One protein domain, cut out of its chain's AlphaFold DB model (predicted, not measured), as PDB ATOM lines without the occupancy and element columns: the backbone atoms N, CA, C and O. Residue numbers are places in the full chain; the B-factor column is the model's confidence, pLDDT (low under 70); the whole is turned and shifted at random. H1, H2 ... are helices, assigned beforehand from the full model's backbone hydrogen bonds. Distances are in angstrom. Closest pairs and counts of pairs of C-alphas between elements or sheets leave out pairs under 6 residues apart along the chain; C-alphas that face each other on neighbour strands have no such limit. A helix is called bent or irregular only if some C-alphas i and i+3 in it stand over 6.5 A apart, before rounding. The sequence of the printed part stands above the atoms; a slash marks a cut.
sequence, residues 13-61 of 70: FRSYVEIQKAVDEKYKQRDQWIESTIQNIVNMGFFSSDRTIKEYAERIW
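This is residues 13 to 61 of the 70 residues of a protein of Haemophilus influenzae 22.4-21 (UniProt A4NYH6). The model is an open L made of helices: H1 forms one arm, and H2, H3 and H4 follow one another in a row as the longer arm. H1 and H2 meet near their ends at the corner, and H3 and H4 carry the longer arm onward, away from H1, with nothing packed on either arm. The printed part has 49 residues with four named helices, H1, H2, H3 and H4 in that order, and no named strand; its class is all helix. The whole is extended, with a radius of gyration of the C-alphas of 17.7 A, and its outline is flat, spanning 48 by 29 by 8 A.

Begin with the longest helix, H1, residues 13 to 27: find C-alpha 13 at (-57.969, 0.116, 33.386), and from there the helix runs 21.0 A to C-alpha 27 at (-38.915, 3.054, 41.797). Two residues on, H2 takes up residues 30 to 42 and measures 18.4 A from first to last C-alpha. After Asn 43 look for H3, residues 44 to 47, a short helix of 5.5 A. Past Ser 48 comes H4, residues 49 to 61, which runs 15.8 A and ends with C-alpha 61 at (-33.875, -30.042, 11.100). H4 is irregular, but only just: C-alphas 58 and 61 are 6.51 A apart, and its line is a rough one.

Start at the corner by the link between H1 and H2, where the two helices only just touch, and only at the corner, with 3 pairs of C-alphas within 8 A. Their closest C-alphas are those of Tyr 27 and Trp 33, 5.9 A apart; H1 touches with residues 26 to 27 alone and H2 with residues 32 to 33 alone. Their lines are about perpendicular at 73 degrees, only just beyond a steep tilt. Going outward from H2, you find that H2 and H3 meet only through their link, and so do H3 and H4. H1 is apart from H3 and from H4, and H2 is apart from H4. In the backbones of H1 and H2 every O i to N i+4 pair is within hydrogen-bond range, in H4 8 of 9 are, and H3 is too short for such a pair.

Look to C-alphas 28 and 61 for the two farthest apart, those of Lys 28 and Trp 61, at 49.1 A. From C-alpha 13 to C-alpha 61 the distance is 44.6 A. The links H1 to H2, H2 to H3 and H3 to H4 are tight. Residues 13 to 22 of H1 stand free, and so do residues 54 to 60 of H4. The printed part has no cut; its mean pLDDT is 98.2, and no printed residue is under 70.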
ATOM      1  N   PHE A  13     -58.455  -1.249  33.178       97.19
ATOM      2  CA  PHE A  13     -57.969   0.116  33.386       97.19
ATOM      3  C   PHE A  13     -57.665   0.422  34.858       97.19
ATOM      4  O   PHE A  13     -56.625   0.997  35.186       97.19
ATOM      5  N   ARG A  14     -58.558   0.021  35.772       98.12
ATOM      6  CA  ARG A  14     -58.374   0.281  37.205       98.12
ATOM      7  C   ARG A  14     -57.170  -0.474  37.761       98.12
ATOM      8  O   ARG A  14     -56.378   0.135  38.472       98.12
ATOM      9  N   SER A  15     -57.023  -1.763  37.451       98.19
ATOM     10  CA  SER A  15     -55.896  -2.570  37.937       98.19
ATOM     11  C   SER A  15     -54.567  -2.064  37.371       98.19
ATOM     12  O   SER A  15     -53.600  -1.938  38.123       98.19
ATOM     13  N   TYR A  16     -54.544  -1.668  36.094       98.19
ATOM     14  CA  TYR A  16     -53.400  -1.024  35.454       98.19
ATOM     15  C   TYR A  16     -52.978   0.266  36.174       98.19
ATOM     16  O   TYR A  16     -51.809   0.432  36.515       98.19
ATOM     17  N   VAL A  17     -53.918   1.173  36.465       98.50
ATOM     18  CA  VAL A  17     -53.602   2.427  37.170       98.50
ATOM     19  C   VAL A  17     -53.083   2.167  38.585       98.50
ATOM     20  O   VAL A  17     -52.123   2.808  39.009       98.50
ATOM     21  N   GLU A  18     -53.690   1.239  39.330       98.62
ATOM     22  CA  GLU A  18     -53.239   0.953  40.696       98.62
ATOM     23  C   GLU A  18     -51.851   0.298  40.727       98.62
ATOM     24  O   GLU A  18     -51.031   0.668  41.571       98.62
ATOM     25  N   ILE A  19     -51.529  -0.610  39.795       98.38
ATOM     26  CA  ILE A  19     -50.190  -1.214  39.768       98.38
ATOM     27  C   ILE A  19     -49.116  -0.216  39.323       98.38
ATOM     28  O   ILE A  19     -48.010  -0.252  39.855       98.38
ATOM     29  N   GLN A  20     -49.437   0.725  38.428       98.62
ATOM     30  CA  GLN A  20     -48.506   1.793  38.043       98.62
ATOM     31  C   GLN A  20     -48.120   2.676  39.241       98.62
ATOM     32  O   GLN A  20     -46.944   2.971  39.425       98.62
ATOM     33  N   LYS A  21     -49.060   2.995  40.146       98.62
ATOM     34  CA  LYS A  21     -48.722   3.696  41.403       98.62
ATOM     35  C   LYS A  21     -47.758   2.888  42.275       98.62
ATOM     36  O   LYS A  21     -46.852   3.447  42.885       98.62
ATOM     37  N   ALA A  22     -47.938   1.569  42.348       98.19
ATOM     38  CA  ALA A  22     -47.028   0.705  43.099       98.19
ATOM     39  C   ALA A  22     -45.629   0.649  42.457       98.19
ATOM     40  O   ALA A  22     -44.627   0.601  43.173       98.19
ATOM     41  N   VAL A  23     -45.551   0.694  41.121       98.31
ATOM     42  CA  VAL A  23     -44.290   0.831  40.379       98.31
ATOM     43  C   VAL A  23     -43.595   2.143  40.742       98.31
ATOM     44  O   VAL A  23     -42.411   2.101  41.072       98.31
ATOM     45  N   ASP A  24     -44.315   3.268  40.777       98.50
ATOM     46  CA  ASP A  24     -43.759   4.572  41.168       98.50
ATOM     47  C   ASP A  24     -43.164   4.542  42.585       98.50
ATOM     48  O   ASP A  24     -42.039   4.998  42.806       98.50
ATOM     49  N   GLU A  25     -43.875   3.963  43.559       98.44
ATOM     50  CA  GLU A  25     -43.364   3.843  44.931       98.44
ATOM     51  C   GLU A  25     -42.155   2.905  45.034       98.44
ATOM     52  O   GLU A  25     -41.214   3.176  45.786       98.44
ATOM     53  N   LYS A  26     -42.136   1.817  44.258       97.94
ATOM     54  CA  LYS A  26     -40.994   0.900  44.209       97.94
ATOM     55  C   LYS A  26     -39.783   1.539  43.531       97.94
ATOM     56  O   LYS A  26     -38.658   1.310  43.964       97.94
ATOM     57  N   TYR A  27     -39.991   2.368  42.512       98.19
ATOM     58  CA  TYR A  27     -38.915   3.054  41.797       98.19
ATOM     59  C   TYR A  27     -38.143   4.032  42.696       98.19
ATOM     60  O   TYR A  27     -36.926   4.167  42.573       98.19
ATOM     61  N   LYS A  28     -38.822   4.659  43.669       98.44
ATOM     62  CA  LYS A  28     -38.173   5.491  44.701       98.44
ATOM     63  C   LYS A  28     -37.213   4.684  45.589       98.44
ATOM     64  O   LYS A  28     -36.269   5.247  46.140       98.44
ATOM     65  N   GLN A  29     -37.424   3.371  45.718       98.44
ATOM     66  CA  GLN A  29     -36.597   2.454  46.508       98.44
ATOM     67  C   GLN A  29     -35.508   1.831  45.626       98.44
ATOM     68  O   GLN A  29     -35.601   0.682  45.190       98.44
ATOM     69  N   ARG A  30     -34.457   2.617  45.359       98.25
ATOM     70  CA  ARG A  30     -33.397   2.298  44.385       98.25
ATOM     71  C   ARG A  30     -32.814   0.888  44.529       98.25
ATOM     72  O   ARG A  30     -32.693   0.192  43.524       98.25
ATOM     73  N   ASP A  31     -32.477   0.465  45.744       98.38
ATOM     74  CA  ASP A  31     -31.829  -0.833  45.967       98.38
ATOM     75  C   ASP A  31     -32.756  -1.998  45.599       98.38
ATOM     76  O   ASP A  31     -32.351  -2.907  44.877       98.38
ATOM     77  N   GLN A  32     -34.034  -1.922  45.979       98.19
ATOM     78  CA  GLN A  32     -35.037  -2.936  45.630       98.19
ATOM     79  C   GLN A  32     -35.358  -2.947  44.129       98.19
ATOM     80  O   GLN A  32     -35.647  -3.999  43.546       98.19
ATOM     81  N   TRP A  33     -35.323  -1.779  43.480       98.50
ATOM     82  CA  TRP A  33     -35.480  -1.678  42.030       98.50
ATOM     83  C   TRP A  33     -34.321  -2.362  41.293       98.50
ATOM     84  O   TRP A  33     -34.545  -3.145  40.363       98.50
ATOM     85  N   ILE A  34     -33.085  -2.113  41.735       98.50
ATOM     86  CA  ILE A  34     -31.879  -2.744  41.185       98.50
ATOM     87  C   ILE A  34     -31.911  -4.251  41.427       98.50
ATOM     88  O   ILE A  34     -31.684  -5.009  40.488       98.50
ATOM     89  N   GLU A  35     -32.254  -4.693  42.636       98.50
ATOM     90  CA  GLU A  35     -32.403  -6.113  42.953       98.50
ATOM     91  C   GLU A  35     -33.396  -6.785  41.997       98.50
ATOM     92  O   GLU A  35     -33.063  -7.779  41.353       98.50
ATOM     93  N   SER A  36     -34.575  -6.185  41.803       98.00
ATOM     94  CA  SER A  36     -35.578  -6.684  40.851       98.00
ATOM     95  C   SER A  36     -35.034  -6.749  39.421       98.00
ATOM     96  O   SER A  36     -35.323  -7.690  38.682       98.00
ATOM     97  N   THR A  37     -34.235  -5.764  39.015       98.31
ATOM     98  CA  THR A  37     -33.626  -5.713  37.678       98.31
ATOM     99  C   THR A  37     -32.608  -6.837  37.491       98.31
ATOM    100  O   THR A  37     -32.666  -7.561  36.498       98.31
ATOM    101  N   ILE A  38     -31.717  -7.039  38.465       98.50
ATOM    102  CA  ILE A  38     -30.720  -8.114  38.443       98.50
ATOM    103  C   ILE A  38     -31.414  -9.476  38.409       98.50
ATOM    104  O   ILE A  38     -31.053 -10.312  37.584       98.50
ATOM    105  N   GLN A  39     -32.446  -9.678  39.236       98.56
ATOM    106  CA  GLN A  39     -33.220 -10.920  39.241       98.56
ATOM    107  C   GLN A  39     -33.859 -11.209  37.878       98.56
ATOM    108  O   GLN A  39     -33.845 -12.351  37.431       98.56
ATOM    109  N   ASN A  40     -34.365 -10.197  37.168       98.12
ATOM    110  CA  ASN A  40     -34.841 -10.407  35.801       98.12
ATOM    111  C   ASN A  40     -33.703 -10.868  34.882       98.12
ATOM    112  O   ASN A  40     -33.843 -11.894  34.225       98.12
ATOM    113  N   ILE A  41     -32.561 -10.169  34.887       98.31
ATOM    114  CA  ILE A  41     -31.412 -10.469  34.014       98.31
ATOM    115  C   ILE A  41     -30.907 -11.903  34.214       98.31
ATOM    116  O   ILE A  41     -30.740 -12.631  33.235       98.31
ATOM    117  N   VAL A  42     -30.687 -12.333  35.460       98.06
ATOM    118  CA  VAL A  42     -30.118 -13.667  35.742       98.06
ATOM    119  C   VAL A  42     -31.044 -14.810  35.319       98.06
ATOM    120  O   VAL A  42     -30.568 -15.902  35.020       98.06
ATOM    121  N   ASN A  43     -32.352 -14.559  35.228       97.69
ATOM    122  CA  ASN A  43     -33.351 -15.557  34.842       97.69
ATOM    123  C   ASN A  43     -33.682 -15.550  33.335       97.69
ATOM    124  O   ASN A  43     -34.536 -16.317  32.890       97.69
ATOM    125  N   MET A  44     -32.990 -14.745  32.513       97.94
ATOM    126  CA  MET A  44     -33.273 -14.649  31.071       97.94
ATOM    127  C   MET A  44     -32.781 -15.837  30.234       97.94
ATOM    128  O   MET A  44     -33.164 -15.950  29.070       97.94
ATOM    129  N   GLY A  45     -31.954 -16.733  30.785       96.94
ATOM    130  CA  GLY A  45     -31.276 -17.787  30.013       96.94
ATOM    131  C   GLY A  45     -32.216 -18.691  29.203       96.94
ATOM    132  O   GLY A  45     -31.906 -19.048  28.067       96.94
ATOM    133  N   PHE A  46     -33.401 -19.003  29.735       97.19
ATOM    134  CA  PHE A  46     -34.403 -19.812  29.031       97.19
ATOM    135  C   PHE A  46     -34.926 -19.141  27.748       97.19
ATOM    136  O   PHE A  46     -35.260 -19.822  26.778       97.19
ATOM    137  N   PHE A  47     -34.962 -17.811  27.710       97.75
ATOM    138  CA  PHE A  47     -35.455 -17.043  26.567       97.75
ATOM    139  C   PHE A  47     -34.376 -16.766  25.510       97.75
ATOM    140  O   PHE A  47     -34.656 -16.074  24.533       97.75
ATOM    141  N   SER A  48     -33.160 -17.307  25.664       98.19
ATOM    142  CA  SER A  48     -32.122 -17.199  24.636       98.19
ATOM    143  C   SER A  48     -32.556 -17.876  23.334       98.19
ATOM    144  O   SER A  48     -33.036 -19.016  23.326       98.19
ATOM    145  N   SER A  49     -32.326 -17.191  22.211       98.25
ATOM    146  CA  SER A  49     -32.507 -17.762  20.878       98.25
ATOM    147  C   SER A  49     -31.599 -18.962  20.639       98.25
ATOM    148  O   SER A  49     -32.014 -19.873  19.932       98.25
ATOM    149  N   ASP A  50     -30.413 -19.014  21.253       98.06
ATOM    150  CA  ASP A  50     -29.464 -20.119  21.079       98.06
ATOM    151  C   ASP A  50     -30.084 -21.447  21.514       98.06
ATOM    152  O   ASP A  50     -29.958 -22.457  20.820       98.06
ATOM    153  N   ARG A  51     -30.838 -21.434  22.625       98.06
ATOM    154  CA  ARG A  51     -31.604 -22.598  23.088       98.06
ATOM    155  C   ARG A  51     -32.637 -23.012  22.042       98.06
ATOM    156  O   ARG A  51     -32.710 -24.186  21.696       98.06
ATOM    157  N   THR A  52     -33.424 -22.060  21.535       98.25
ATOM    158  CA  THR A  52     -34.462 -22.331  20.529       98.25
ATOM    159  C   THR A  52     -33.855 -22.876  19.235       98.25
ATOM    160  O   THR A  52     -34.328 -23.886  18.723       98.25
ATOM    161  N   ILE A  53     -32.785 -22.267  18.722       98.38
ATOM    162  CA  ILE A  53     -32.092 -22.723  17.511       98.38
ATOM    163  C   ILE A  53     -31.529 -24.129  17.707       98.38
ATOM    164  O   ILE A  53     -31.711 -24.976  16.833       98.38
ATOM    165  N   LYS A  54     -30.922 -24.411  18.864       97.88
ATOM    166  CA  LYS A  54     -30.444 -25.752  19.205       97.88
ATOM    167  C   LYS A  54     -31.582 -26.776  19.221       97.88
ATOM    168  O   LYS A  54     -31.456 -27.834  18.614       97.88
ATOM    169  N   GLU A  55     -32.721 -26.451  19.833       98.19
ATOM    170  CA  GLU A  55     -33.891 -27.340  19.836       98.19
ATOM    171  C   GLU A  55     -34.437 -27.597  18.428       98.19
ATOM    172  O   GLU A  55     -34.802 -28.730  18.116       98.19
ATOM    173  N   TYR A  56     -34.470 -26.582  17.561       98.56
ATOM    174  CA  TYR A  56     -34.853 -26.758  16.159       98.56
ATOM    175  C   TYR A  56     -33.858 -27.645  15.404       98.56
ATOM    176  O   TYR A  56     -34.284 -28.579  14.718       98.56
ATOM    177  N   ALA A  57     -32.556 -27.396  15.566       98.44
ATOM    178  CA  ALA A  57     -31.493 -28.181  14.949       98.44
ATOM    179  C   ALA A  57     -31.588 -29.666  15.335       98.44
ATOM    180  O   ALA A  57     -31.616 -30.528  14.457       98.44
ATOM    181  N   GLU A  58     -31.758 -29.964  16.625       98.19
ATOM    182  CA  GLU A  58     -31.834 -31.332  17.150       98.19
ATOM    183  C   GLU A  58     -33.168 -32.027  16.838       98.19
ATOM    184  O   GLU A  58     -33.213 -33.212  16.489       98.19
ATOM    185  N   ARG A  59     -34.300 -31.331  17.004       98.38
ATOM    186  CA  ARG A  59     -35.625 -31.973  17.000       98.38
ATOM    187  C   ARG A  59     -36.289 -31.972  15.635       98.38
ATOM    188  O   ARG A  59     -36.983 -32.943  15.338       98.38
ATOM    189  N   ILE A  60     -36.052 -30.949  14.814       98.44
ATOM    190  CA  ILE A  60     -36.752 -30.745  13.540       98.44
ATOM    191  C   ILE A  60     -35.795 -30.907  12.360       98.44
ATOM    192  O   ILE A  60     -36.024 -31.772  11.520       98.44
ATOM    193  N   TRP A  61     -34.731 -30.107  12.291       98.56
ATOM    194  CA  TRP A  61     -33.875 -30.042  11.100       98.56
ATOM    195  C   TRP A  61     -32.892 -31.202  10.983       98.56
ATOM    196  O   TRP A  61     -32.516 -31.555   9.870       98.56
TER     197      TRP A  61